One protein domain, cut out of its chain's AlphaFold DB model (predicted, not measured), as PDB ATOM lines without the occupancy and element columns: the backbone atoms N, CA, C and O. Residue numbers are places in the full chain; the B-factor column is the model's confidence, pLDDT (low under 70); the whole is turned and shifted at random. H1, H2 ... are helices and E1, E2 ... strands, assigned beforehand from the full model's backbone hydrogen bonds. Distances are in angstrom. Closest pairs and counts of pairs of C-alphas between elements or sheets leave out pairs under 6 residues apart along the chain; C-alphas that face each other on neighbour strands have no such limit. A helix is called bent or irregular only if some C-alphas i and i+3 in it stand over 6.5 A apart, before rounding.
ATOM      1  N   ALA A  96     234.091 191.491 181.598       97.25
ATOM      2  CA  ALA A  96     234.159 190.569 182.732       97.25
ATOM      3  C   ALA A  96     233.877 191.273 184.073       97.25
ATOM      4  O   ALA A  96     233.107 190.744 184.878       97.25
ATOM      5  N   CYS A  97     234.437 192.474 184.276       97.31
ATOM      6  CA  CYS A  97     234.148 193.332 185.433       97.31
ATOM      7  C   CYS A  97     232.650 193.644 185.513       97.31
ATOM      8  O   CYS A  97     232.018 193.430 186.547       97.31
ATOM      9  N   TYR A  98     232.061 194.044 184.384       96.94
ATOM     10  CA  TYR A  98     230.637 194.348 184.305       96.94
ATOM     11  C   TYR A  98     229.752 193.123 184.583       96.94
ATOM     12  O   TYR A  98     228.801 193.207 185.359       96.94
ATOM     13  N   GLN A  99     230.072 191.951 184.025       97.06
ATOM     14  CA  GLN A  99     229.319 190.727 184.315       97.06
ATOM     15  C   GLN A  99     229.363 190.362 185.799       97.06
ATOM     16  O   GLN A  99     228.362 189.910 186.356       97.06
ATOM     17  N   GLU A 100     230.517 190.513 186.444       97.12
ATOM     18  CA  GLU A 100     230.648 190.247 187.872       97.12
ATOM     19  C   GLU A 100     229.825 191.241 188.699       97.12
ATOM     20  O   GLU A 100     229.085 190.820 189.598       97.12
ATOM     21  N   ALA A 101     229.883 192.527 188.345       96.50
ATOM     22  CA  ALA A 101     229.051 193.573 188.925       96.50
ATOM     23  C   ALA A 101     227.558 193.266 188.763       96.50
ATOM     24  O   ALA A 101     226.820 193.344 189.739       96.50
ATOM     25  N   MET A 102     227.120 192.819 187.583       96.62
ATOM     26  CA  MET A 102     225.737 192.427 187.299       96.62
ATOM     27  C   MET A 102     225.299 191.203 188.117       96.62
ATOM     28  O   MET A 102     224.221 191.212 188.713       96.62
ATOM     29  N   ARG A 103     226.139 190.160 188.222       97.00
ATOM     30  CA  ARG A 103     225.834 188.958 189.028       97.00
ATOM     31  C   ARG A 103     225.657 189.291 190.505       97.00
ATOM     32  O   ARG A 103     224.757 188.745 191.146       97.00
ATOM     33  N   LYS A 104     226.528 190.160 191.027       96.88
ATOM     34  CA  LYS A 104     226.501 190.649 192.414       96.88
ATOM     35  C   LYS A 104     225.488 191.781 192.622       96.88
ATOM     36  O   LYS A 104     225.110 192.045 193.758       96.88
ATOM     37  N   CYS A 105     225.026 192.393 191.535       97.00
ATOM     38  CA  CYS A 105     224.209 193.598 191.495       97.00
ATOM     39  C   CYS A 105     224.796 194.760 192.309       97.00
ATOM     40  O   CYS A 105     224.117 195.341 193.157       97.00
ATOM     41  N   VAL A 106     226.080 195.045 192.081       96.00
ATOM     42  CA  VAL A 106     226.762 196.186 192.703       96.00
ATOM     43  C   VAL A 106     226.249 197.468 192.057       96.00
ATOM     44  O   VAL A 106     226.229 197.581 190.837       96.00
ATOM     45  N   ASP A 107     225.792 198.400 192.879       93.81
ATOM     46  CA  ASP A 107     225.233 199.677 192.466       93.81
ATOM     47  C   ASP A 107     226.303 200.647 191.945       93.81
ATOM     48  O   ASP A 107     227.460 200.608 192.359       93.81
ATOM     49  N   ASN A 108     225.886 201.550 191.053       91.75
ATOM     50  CA  ASN A 108     226.700 202.646 190.516       91.75
ATOM     51  C   ASN A 108     227.961 202.187 189.761       91.75
ATOM     52  O   ASN A 108     228.986 202.874 189.788       91.75
ATOM     53  N   ILE A 109     227.870 201.039 189.082       96.19
ATOM     54  CA  ILE A 109     228.896 200.564 188.151       96.19
ATOM     55  C   ILE A 109     228.432 200.782 186.713       96.19
ATOM     56  O   ILE A 109     227.371 200.281 186.331       96.19
ATOM     57  N   GLY A 110     229.247 201.498 185.942       96.88
ATOM     58  CA  GLY A 110     229.055 201.754 184.518       96.88
ATOM     59  C   GLY A 110     229.933 200.855 183.642       96.88
ATOM     60  O   GLY A 110     231.027 200.449 184.039       96.88
ATOM     61  N   TYR A 111     229.469 200.543 182.438       97.69
ATOM     62  CA  TYR A 111     230.235 199.868 181.392       97.69
ATOM     63  C   TYR A 111     229.811 200.389 180.022       97.69
ATOM     64  O   TYR A 111     228.621 200.576 179.775       97.69
ATOM     65  N   VAL A 112     230.768 200.583 179.119       97.69
ATOM     66  CA  VAL A 112     230.498 200.965 177.732       97.69
ATOM     67  C   VAL A 112     230.965 199.841 176.813       97.69
ATOM     68  O   VAL A 112     232.125 199.433 176.860       97.69
ATOM     69  N   ASN A 113     230.054 199.319 175.990       96.44
ATOM     70  CA  ASN A 113     230.386 198.374 174.929       96.44
ATOM     71  C   ASN A 113     230.517 199.132 173.606       96.44
ATOM     72  O   ASN A 113     229.536 199.677 173.091       96.44
ATOM     73  N   GLU A 114     231.735 199.157 173.076       95.69
ATOM     74  CA  GLU A 114     232.059 199.788 171.805       95.69
ATOM     75  C   GLU A 114     231.963 198.767 170.665       95.69
ATOM     76  O   GLU A 114     232.941 198.102 170.318       95.69
ATOM     77  N   GLU A 115     230.781 198.634 170.065       93.38
ATOM     78  CA  GLU A 115     230.597 197.819 168.866       93.38
ATOM     79  C   GLU A 115     230.839 198.650 167.594       93.38
ATOM     80  O   GLU A 115     230.750 199.882 167.609       93.38
ATOM     81  N   PRO A 116     231.191 198.013 166.459       92.75
ATOM     82  CA  PRO A 116     231.506 198.736 165.229       92.75
ATOM     83  C   PRO A 116     230.339 199.566 164.682       92.75
ATOM     84  O   PRO A 116     230.600 200.534 163.968       92.75
ATOM     85  N   GLU A 117     229.097 199.206 165.004       91.44
ATOM     86  CA  GLU A 117     227.876 199.847 164.496       91.44
ATOM     87  C   GLU A 117     227.220 200.766 165.539       91.44
ATOM     88  O   GLU A 117     226.645 201.796 165.188       91.44
ATOM     89  N   VAL A 118     227.351 200.446 166.828       94.38
ATOM     90  CA  VAL A 118     226.613 201.095 167.921       94.38
ATOM     91  C   VAL A 118     227.423 201.118 169.215       94.38
ATOM     92  O   VAL A 118     228.172 200.193 169.522       94.38
ATOM     93  N   PHE A 119     227.248 202.174 170.006       96.25
ATOM     94  CA  PHE A 119     227.827 202.307 171.339       96.25
ATOM     95  C   PHE A 119     226.736 202.202 172.395       96.25
ATOM     96  O   PHE A 119     225.811 203.017 172.435       96.25
ATOM     97  N   TRP A 120     226.867 201.208 173.269       97.00
ATOM     98  CA  TRP A 120     225.913 200.944 174.341       97.00
ATOM     99  C   TRP A 120     226.523 201.281 175.694       97.00
ATOM    100  O   TRP A 120     227.606 200.802 176.026       97.00
ATOM    101  N   GLY A 121     225.811 202.076 176.485       97.75
ATOM    102  CA  GLY A 121     226.107 202.325 177.889       97.75
ATOM    103  C   GLY A 121     225.248 201.439 178.783       97.75
ATOM    104  O   GLY A 121     224.050 201.284 178.544       97.75
ATOM    105  N   TYR A 122     225.854 200.873 179.819       97.69
ATOM    106  CA  TYR A 122     225.196 200.029 180.806       97.69
ATOM    107  C   TYR A 122     225.507 200.539 182.209       97.69
ATOM    108  O   TYR A 122     226.663 200.506 182.619       97.69
ATOM    109  N   ASP A 123     224.483 200.912 182.972       97.25
ATOM    110  CA  ASP A 123     224.629 201.284 184.380       97.25
ATOM    111  C   ASP A 123     223.872 200.303 185.273       97.25
ATOM    112  O   ASP A 123     222.652 200.135 185.167       97.25
ATOM    113  N   VAL A 124     224.570 199.684 186.222       97.25
ATOM    114  CA  VAL A 124     223.929 198.867 187.253       97.25
ATOM    115  C   VAL A 124     223.338 199.797 188.315       97.25
ATOM    116  O   VAL A 124     224.040 200.340 189.165       97.25
ATOM    117  N   LEU A 125     222.015 199.972 188.286       96.25
ATOM    118  CA  LEU A 125     221.282 200.828 189.232       96.25
ATOM    119  C   LEU A 125     221.171 200.200 190.628       96.25
ATOM    120  O   LEU A 125     220.798 200.868 191.590       96.25
ATOM    121  N   GLY A 126     221.451 198.901 190.730       95.81
ATOM    122  CA  GLY A 126     221.400 198.141 191.967       95.81
ATOM    123  C   GLY A 126     220.104 197.350 192.143       95.81
ATOM    124  O   GLY A 126     219.432 196.930 191.194       95.81
ATOM    125  N   ARG A 127     219.788 197.068 193.405       96.31
ATOM    126  CA  ARG A 127     218.803 196.062 193.810       96.31
ATOM    127  C   ARG A 127     217.394 196.632 193.965       96.31
ATOM    128  O   ARG A 127     217.178 197.610 194.669       96.31
ATOM    129  N   SER A 128     216.414 195.918 193.410       96.75
ATOM    130  CA  SER A 128     214.982 196.131 193.635       96.75
ATOM    131  C   SER A 128     214.301 194.792 193.933       96.75
ATOM    132  O   SER A 128     213.902 194.051 193.033       96.75
ATOM    133  N   GLY A 129     214.192 194.444 195.218       95.44
ATOM    134  CA  GLY A 129     213.634 193.159 195.654       95.44
ATOM    135  C   GLY A 129     214.525 191.971 195.271       95.44
ATOM    136  O   GLY A 129     215.639 191.845 195.780       95.44
ATOM    137  N   ASN A 130     214.028 191.093 194.393       95.75
ATOM    138  CA  ASN A 130     214.783 189.951 193.850       95.75
ATOM    139  C   ASN A 130     215.410 190.219 192.473       95.75
ATOM    140  O   ASN A 130     215.982 189.313 191.866       95.75
ATOM    141  N   LEU A 131     215.289 191.456 191.991       97.56
ATOM    142  CA  LEU A 131     215.715 191.862 190.665       97.56
ATOM    143  C   LEU A 131     216.869 192.860 190.761       97.56
ATOM    144  O   LEU A 131     216.871 193.760 191.606       97.56
ATOM    145  N   CYS A 132     217.831 192.710 189.865       97.62
ATOM    146  CA  CYS A 132     218.851 193.695 189.571       97.62
ATOM    147  C   CYS A 132     218.372 194.586 188.429       97.62
ATOM    148  O   CYS A 132     217.988 194.072 187.373       97.62
ATOM    149  N   ARG A 133     218.361 195.902 188.653       97.75
ATOM    150  CA  ARG A 133     217.959 196.882 187.643       97.75
ATOM    151  C   ARG A 133     219.193 197.418 186.940       97.75
ATOM    152  O   ARG A 133     220.154 197.824 187.589       97.75
ATOM    153  N   ILE A 134     219.134 197.433 185.620       97.88
ATOM    154  CA  ILE A 134     220.228 197.860 184.754       97.88
ATOM    155  C   ILE A 134     219.654 198.888 183.800       97.88
ATOM    156  O   ILE A 134     218.689 198.587 183.096       97.88
ATOM    157  N   ARG A 135     220.205 200.097 183.796       98.12
ATOM    158  CA  ARG A 135     219.914 201.085 182.763       98.12
ATOM    159  C   ARG A 135     220.784 200.771 181.557       98.12
ATOM    160  O   ARG A 135     221.975 200.524 181.700       98.12
ATOM    161  N   VAL A 136     220.167 200.773 180.391       97.88
ATOM    162  CA  VAL A 136     220.820 200.596 179.102       97.88
ATOM    163  C   VAL A 136     220.534 201.845 178.295       97.88
ATOM    164  O   VAL A 136     219.368 202.195 178.115       97.88
ATOM    165  N   THR A 137     221.583 202.492 177.811       97.81
ATOM    166  CA  THR A 137     221.496 203.738 177.054       97.81
ATOM    167  C   THR A 137     222.174 203.536 175.712       97.81
ATOM    168  O   THR A 137     223.314 203.074 175.655       97.81
ATOM    169  N   LEU A 138     221.496 203.889 174.623       97.06
ATOM    170  CA  LEU A 138     222.144 203.930 173.318       97.06
ATOM    171  C   LEU A 138     222.935 205.236 173.233       97.06
ATOM    172  O   LEU A 138     222.350 206.299 173.060       97.06
ATOM    173  N   LEU A 139     224.255 205.189 173.400       97.06
ATOM    174  CA  LEU A 139     225.081 206.399 173.438       97.06
ATOM    175  C   LEU A 139     225.182 207.036 172.053       97.06
ATOM    176  O   LEU A 139     225.011 208.245 171.905       97.06
ATOM    177  N   GLN A 140     225.456 206.214 171.042       95.50
ATOM    178  CA  GLN A 140     225.623 206.670 169.669       95.50
ATOM    179  C   GLN A 140     225.421 205.513 168.691       95.50
ATOM    180  O   GLN A 140     225.968 204.429 168.886       95.50
ATOM    181  N   ALA A 141     224.694 205.760 167.605       93.12
ATOM    182  CA  ALA A 141     224.692 204.893 166.430       93.12
ATOM    183  C   ALA A 141     225.646 205.454 165.364       93.12
ATOM    184  O   ALA A 141     225.681 206.670 165.146       93.12
ATOM    185  N   ARG A 142     226.432 204.597 164.705       89.06
ATOM    186  CA  ARG A 142     227.290 205.026 163.592       89.06
ATOM    187  C   ARG A 142     226.471 205.280 162.325       89.06
ATOM    188  O   ARG A 142     225.406 204.705 162.111       89.06
ATOM    189  N   GLU A 143     226.983 206.170 161.477       81.75
ATOM    190  CA  GLU A 143     226.366 206.510 160.194       81.75
ATOM    191  C   GLU A 143     226.287 205.280 159.279       81.75
ATOM    192  O   GLU A 143     227.279 204.581 159.077       81.75
ATOM    193  N   GLY A 144     225.107 205.031 158.706       79.88
ATOM    194  CA  GLY A 144     224.876 203.940 157.753       79.88
ATOM    195  C   GLY A 144     223.672 203.070 158.092       79.88
ATOM    196  O   GLY A 144     223.076 202.489 157.186       79.88
ATOM    197  N   GLU A 145     223.247 203.039 159.356       75.75
ATOM    198  CA  GLU A 145     222.064 202.285 159.757       75.75
ATOM    199  C   GLU A 145     220.842 203.201 159.888       75.75
ATOM    200  O   GLU A 145     220.702 203.985 160.830       75.75
ATOM    201  N   LEU A 146     219.964 203.132 158.882       73.69
ATOM    202  CA  LEU A 146     218.747 203.939 158.802       73.69
ATOM    203  C   LEU A 146     217.900 203.754 160.074       73.69
ATOM    204  O   LEU A 146     217.485 202.641 160.398       73.69
ATOM    205  N   GLY A 147     217.663 204.857 160.788       83.44
ATOM    206  CA  GLY A 147     216.741 204.938 161.924       83.44
ATOM    207  C   GLY A 147     217.366 204.839 163.321       83.44
ATOM    208  O   GLY A 147     216.768 205.349 164.262       83.44
ATOM    209  N   LEU A 148     218.577 204.289 163.487       90.12
ATOM    210  CA  LEU A 148     219.192 204.168 164.825       90.12
ATOM    211  C   LEU A 148     219.733 205.493 165.375       90.12
ATOM    212  O   LEU A 148     219.787 205.690 166.587       90.12
ATOM    213  N   SER A 149     220.110 206.429 164.502       91.88
ATOM    214  CA  SER A 149     220.608 207.746 164.922       91.88
ATOM    215  C   SER A 149     219.566 208.535 165.718       91.88
ATOM    216  O   SER A 149     219.926 209.203 166.686       91.88
ATOM    217  N   ALA A 150     218.281 208.393 165.378       94.00
ATOM    218  CA  ALA A 150     217.168 209.018 166.092       94.00
ATOM    219  C   ALA A 150     216.977 208.469 167.517       94.00
ATOM    220  O   ALA A 150     216.371 209.140 168.347       94.00
ATOM    221  N   LEU A 151     217.514 207.279 167.803       95.19
ATOM    222  CA  LEU A 151     217.408 206.617 169.104       95.19
ATOM    223  C   LEU A 151     218.577 206.963 170.039       95.19
ATOM    224  O   LEU A 151     218.601 206.533 171.191       95.19
ATOM    225  N   SER A 152     219.575 207.713 169.558       95.75
ATOM    226  CA  SER A 152     220.751 208.066 170.361       95.75
ATOM    227  C   SER A 152     220.347 208.930 171.559       95.75
ATOM    228  O   SER A 152     219.631 209.919 171.421       95.75
ATOM    229  N   GLY A 153     220.822 208.557 172.741       96.75
ATOM    230  CA  GLY A 153     220.485 209.169 174.022       96.75
ATOM    231  C   GLY A 153     219.229 208.604 174.687       96.75
ATOM    232  O   GLY A 153     219.005 208.902 175.858       96.75
ATOM    233  N   GLN A 154     218.431 207.781 173.999       97.50
ATOM    234  CA  GLN A 154     217.314 207.092 174.640       97.50
ATOM    235  C   GLN A 154     217.822 205.986 175.570       97.50
ATOM    236  O   GLN A 154     218.865 205.365 175.340       97.50
ATOM    237  N   GLU A 155     217.045 205.719 176.619       98.06
ATOM    238  CA  GLU A 155     217.357 204.709 177.623       98.06
ATOM    239  C   GLU A 155     216.194 203.741 177.870       98.06
ATOM    240  O   GLU A 155     215.019 204.022 177.615       98.06
ATOM    241  N   MET A 156     216.536 202.569 178.394       98.12
ATOM    242  CA  MET A 156     215.599 201.600 178.951       98.12
ATOM    243  C   MET A 156     216.164 201.005 180.238       98.12
ATOM    244  O   MET A 156     217.372 200.955 180.449       98.12
ATOM    245  N   VAL A 157     215.286 200.510 181.104       98.38
ATOM    246  CA  VAL A 157     215.659 199.810 182.333       98.38
ATOM    247  C   VAL A 157     215.270 198.344 182.217       98.38
ATOM    248  O   VAL A 157     214.095 198.001 182.078       98.38
ATOM    249  N   CYS A 158     216.261 197.470 182.318       98.12
ATOM    250  CA  CYS A 158     216.110 196.025 182.274       98.12
ATOM    251  C   CYS A 158     216.192 195.418 183.674       98.12
ATOM    252  O   CYS A 158     216.923 195.907 184.536       98.12
ATOM    253  N   SER A 159     215.415 194.359 183.915       97.75
ATOM    254  CA  SER A 159     215.350 193.685 185.217       97.75
ATOM    255  C   SER A 159     215.760 192.217 185.108       97.75
ATOM    256  O   SER A 159     215.120 191.437 184.403       97.75
ATOM    257  N   TYR A 160     216.802 191.827 185.844       97.44
ATOM    258  CA  TYR A 160     217.350 190.465 185.844       97.44
ATOM    259  C   TYR A 160     217.329 189.839 187.235       97.44
ATOM    260  O   TYR A 160     217.509 190.527 188.232       97.44
ATOM    261  N   ASN A 161     217.148 188.521 187.318       96.94
ATOM    262  CA  ASN A 161     217.332 187.795 188.576       96.94
ATOM    263  C   ASN A 161     218.821 187.726 188.954       96.94
ATOM    264  O   ASN A 161     219.694 187.731 188.084       96.94
ATOM    265  N   TYR A 162     219.104 187.599 190.251       93.81
ATOM    266  CA  TYR A 162     220.469 187.457 190.765       93.81
ATOM    267  C   TYR A 162     221.244 186.294 190.150       93.81
ATOM    268  O   TYR A 162     220.689 185.236 189.857       93.81
ATOM    269  N   GLY A 163     222.558 186.489 190.005       93.50
ATOM    270  CA  GLY A 163     223.475 185.473 189.490       93.50
ATOM    271  C   GLY A 163     223.442 185.287 187.971       93.50
ATOM    272  O   GLY A 163     224.298 184.583 187.435       93.50
ATOM    273  N   ILE A 164     222.520 185.941 187.263       94.06
ATOM    274  CA  ILE A 164     222.456 185.916 185.802       94.06
ATOM    275  C   ILE A 164     223.176 187.152 185.265       94.06
ATOM    276  O   ILE A 164     222.830 188.274 185.618       94.06
ATOM    277  N   ALA A 165     224.157 186.936 184.391       94.06
ATOM    278  CA  ALA A 165     224.754 187.992 183.583       94.06
ATOM    279  C   ALA A 165     224.497 187.688 182.111       94.06
ATOM    280  O   ALA A 165     224.850 186.612 181.626       94.06
ATOM    281  N   ALA A 166     223.858 188.627 181.429       93.69
ATOM    282  CA  ALA A 166     223.560 188.557 180.011       93.69
ATOM    283  C   ALA A 166     223.513 189.977 179.451       93.69
ATOM    284  O   ALA A 166     223.248 190.926 180.184       93.69
ATOM    285  N   TYR A 167     223.752 190.082 178.152       93.88
ATOM    286  CA  TYR A 167     223.594 191.303 177.378       93.88
ATOM    287  C   TYR A 167     222.113 191.718 177.324       93.88
ATOM    288  O   TYR A 167     221.307 190.952 176.777       93.88
ATOM    289  N   PRO A 168     221.726 192.857 177.930       93.06
ATOM    290  CA  PRO A 168     220.332 193.273 178.002       93.06
ATOM    291  C   PRO A 168     219.634 193.469 176.652       93.06
ATOM    292  O   PRO A 168     218.455 193.154 176.503       93.06
ATOM    293  N   GLU A 169     220.378 193.919 175.650       90.62
ATOM    294  CA  GLU A 169     219.935 194.156 174.280       90.62
ATOM    295  C   GLU A 169     219.499 192.874 173.553       90.62
ATOM    296  O   GLU A 169     218.680 192.927 172.637       90.62
ATOM    297  N   LYS A 170     219.963 191.697 173.997       91.81
ATOM    298  CA  LYS A 170     219.550 190.400 173.425       91.81
ATOM    299  C   LYS A 170     218.186 189.923 173.925       91.81
ATOM    300  O   LYS A 170     217.607 189.021 173.327       91.81
ATOM    301  N   ASP A 171     217.686 190.485 175.025       94.62
ATOM    302  CA  ASP A 171     216.423 190.089 175.657       94.62
ATOM    303  C   ASP A 171     215.624 191.324 176.095       94.62
ATOM    304  O   ASP A 171     215.327 191.541 177.275       94.62
ATOM    305  N   ILE A 172     215.244 192.139 175.103       95.00
ATOM    306  CA  ILE A 172     214.457 193.370 175.282       95.00
ATOM    307  C   ILE A 172     213.100 193.140 175.969       95.00
ATOM    308  O   ILE A 172     212.482 194.081 176.473       95.00
ATOM    309  N   ALA A 173     212.615 191.893 176.032       96.25
ATOM    310  CA  ALA A 173     211.376 191.550 176.726       96.25
ATOM    311  C   ALA A 173     211.462 191.849 178.234       96.25
ATOM    312  O   ALA A 173     210.454 192.225 178.837       96.25
ATOM    313  N   LYS A 174     212.663 191.762 178.822       96.94
ATOM    314  CA  LYS A 174     212.941 192.083 180.236       96.94
ATOM    315  C   LYS A 174     213.172 193.569 180.505       96.94
ATOM    316  O   LYS A 174     213.382 193.956 181.658       96.94
ATOM    317  N   CYS A 175     213.149 194.386 179.461       98.00
ATOM    318  CA  CYS A 175     213.382 195.818 179.525       98.00
ATOM    319  C   CYS A 175     212.073 196.606 179.453       98.00
ATOM    320  O   CYS A 175     211.041 196.098 179.002       98.00
ATOM    321  N   GLN A 176     212.108 197.845 179.930       98.00
ATOM    322  CA  GLN A 176     211.015 198.817 179.864       98.00
ATOM    323  C   GLN A 176     211.608 200.213 179.645       98.00
ATOM    324  O   GLN A 176     212.649 200.514 180.224       98.00
ATOM    325  N   GLY A 177     210.957 201.060 178.851       97.75
ATOM    326  CA  GLY A 177     211.408 202.428 178.579       97.75
ATOM    327  C   GLY A 177     211.305 202.801 177.105       97.75
ATOM    328  O   GLY A 177     211.021 201.948 176.265       97.75
ATOM    329  N   GLU A 178     211.573 204.071 176.819       97.62
ATOM    330  CA  GLU A 178     211.444 204.673 175.489       97.62
ATOM    331  C   GLU A 178     212.304 203.953 174.447       97.62
ATOM    332  O   GLU A 178     211.817 203.612 173.374       97.62
ATOM    333  N   LEU A 179     213.551 203.609 174.794       97.06
ATOM    334  CA  LEU A 179     214.445 202.917 173.864       97.06
ATOM    335  C   LEU A 179     213.883 201.564 173.409       97.06
ATOM    336  O   LEU A 179     214.058 201.177 172.259       97.06
ATOM    337  N   LYS A 180     213.176 200.841 174.288       97.06
ATOM    338  CA  LYS A 180     212.542 199.569 173.922       97.06
ATOM    339  C   LYS A 180     211.406 199.781 172.929       97.06
ATOM    340  O   LYS A 180     211.296 199.006 171.985       97.06
ATOM    341  N   GLU A 181     210.555 200.768 173.176       97.50
ATOM    342  CA  GLU A 181     209.402 201.069 172.324       97.50
ATOM    343  C   GLU A 181     209.881 201.485 170.931       97.50
ATOM    344  O   GLU A 181     209.509 200.857 169.943       97.50
ATOM    345  N   SER A 182     210.835 202.414 170.860       95.94
ATOM    346  CA  SER A 182     211.398 202.859 169.586       95.94
ATOM    347  C   SER A 182     212.148 201.748 168.836       95.94
ATOM    348  O   SER A 182     212.068 201.660 167.612       95.94
ATOM    349  N   LEU A 183     212.862 200.861 169.546       94.62
ATOM    350  CA  LEU A 183     213.479 199.681 168.926       94.62
ATOM    351  C   LEU A 183     212.425 198.720 168.364       94.62
ATOM    352  O   LEU A 183     212.637 198.146 167.297       94.62
ATOM    353  N   GLN A 184     211.298 198.530 169.055       95.38
ATOM    354  CA  GLN A 184     210.200 197.698 168.557       95.38
ATOM    355  C   GLN A 184     209.574 198.298 167.295       95.38
ATOM    356  O   GLN A 184     209.375 197.564 166.327       95.38
ATOM    357  N   ASP A 185     209.347 199.610 167.273       95.50
ATOM    358  CA  ASP A 185     208.833 200.319 166.098       95.50
ATOM    359  C   ASP A 185     209.777 200.174 164.894       95.50
ATOM    360  O   ASP A 185     209.339 199.813 163.799       95.50
ATOM    361  N   LEU A 186     211.088 200.337 165.109       93.00
ATOM    362  CA  LEU A 186     212.100 200.172 164.062       93.00
ATOM    363  C   LEU A 186     212.138 198.738 163.509       93.00
ATOM    364  O   LEU A 186     212.264 198.529 162.300       93.00
ATOM    365  N   VAL A 187     212.027 197.729 164.380       91.06
ATOM    366  CA  VAL A 187     211.968 196.321 163.957       91.06
ATOM    367  C   VAL A 187     210.718 196.067 163.112       91.06
ATOM    368  O   VAL A 187     210.811 195.398 162.082       91.06
ATOM    369  N   ILE A 188     209.566 196.619 163.499       92.38
ATOM    370  CA  ILE A 188     208.313 196.494 162.740       92.38
ATOM    371  C   ILE A 188     208.448 197.150 161.358       92.38
ATOM    372  O   ILE A 188     208.066 196.545 160.355       92.38
ATOM    373  N   GLU A 189     209.042 198.341 161.278       91.94
ATOM    374  CA  GLU A 189     209.271 199.052 160.017       91.94
ATOM    375  C   GLU A 189     210.192 198.266 159.066       91.94
ATOM    376  O   GLU A 189     209.866 198.066 157.887       91.94
ATOM    377  N   LYS A 190     211.311 197.737 159.584       89.38
ATOM    378  CA  LYS A 190     212.241 196.897 158.809       89.38
ATOM    379  C   LYS A 190     211.568 195.606 158.323       89.38
ATOM    380  O   LYS A 190     211.759 195.212 157.172       89.38
ATOM    381  N   LEU A 191     210.740 194.968 159.155       89.94
ATOM    382  CA  LEU A 191     209.983 193.772 158.768       89.94
ATOM    383  C   LEU A 191     208.960 194.065 157.664       89.94
ATOM    384  O   LEU A 191     208.881 193.306 156.698       89.94
ATOM    385  N   HIS A 192     208.208 195.166 157.765       90.00
ATOM    386  CA  HIS A 192     207.267 195.575 156.719       90.00
ATOM    387  C   HIS A 192     207.970 195.813 155.383       90.00
ATOM    388  O   HIS A 192     207.504 195.332 154.350       90.00
TER     389      HIS A 192
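This is residues 96 to 192 of the 208 residues of an uncharacterized protein of Candidatus Pacearchaeota archaeon (UniProt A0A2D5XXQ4). A strongly twisted wall of four antiparallel strands has its helices on one face and no named helix on the other: H1 lies over E2 and E3 near one end, the short H2 is over E3 and E4, and H3 begins beside E4 and runs away from the sheet. The printed part has 97 residues, with three named helices and four named strands in the order H1 E1 E2 E3 E4 H2 H3; the sheet's order is E1 - E2 - E3 - E4, and the class is mixed, helices and strands. It is compact, with a radius of gyration of the C-alphas of 13.6 A, yet elongated, spanning 39 by 23 by 17 A.

The two longest strands are E2, residues 118 to 128, 28.7 A, and E3, residues 131 to 141, 28.9 A. E1, residues 109 to 114, measures 16.7 A, and E4, residues 155 to 161, 20.2 A. H1, residues 96 to 104, begins with C-alpha 96 at (234.159, 190.569, 182.732) and measures 12.3 A. H2, residues 168 to 174, measures 7.8 A and is irregular, with C-alphas 170 and 173 being 8.9 A apart. H3, residues 178 to 192, measures 21.3 A and ends with C-alpha 192 at (207.267, 195.575, 156.719).

The strands form a meander, each the antiparallel neighbour of the one before, with E1 and E4 as edge strands. Hairpin E1 and E2 has N 111 and O 122 within hydrogen-bond range at 2.8 A; hairpin E2 and E3 has N 123 and O 135 at 2.8 A; hairpin E3 and E4 has N 134 and O 158 at 2.9 A. Residues 175 to 176 pair antiparallel with residues 157 to 158 of E4. H1, H2 and H3 are on the same face, giving two layers, helices on one face of a sheet. H1, at a height over the sheet of 8.5 A, runs along the strands, at 15 degrees to E2 on the local plane; the closest C-alphas of H1 and E2 are those of Met 102 and Val 124, 6.7 A apart. H2, at a height of 8.4 A, runs slantwise to the strands, at 51 degrees to E3 on the local plane; Cys 158 and Lys 174 have the closest C-alphas of E4 and H2, 5.5 A apart. H3 stands up from the sheet, rising 72 degrees out of the local plane; the closest C-alphas of E4 and H3 are those of Glu 155 and Leu 179, 5.1 A apart. H2 and H3 are close but not clearly touching, and H1 is apart from both. Every O i to N i+4 pair is within range in H1 and H3; H2 has 0 of 3, and 2 of 4 O i to N i+3 pairs.

The two C-alphas farthest apart are those of Gly 129 and Gly 144, 41.0 A. The printed part has no cut. The long link joins E3 to E4 by residues 142 to 154. The mean pLDDT of the printed part is 94.7, and no printed residue is under 70.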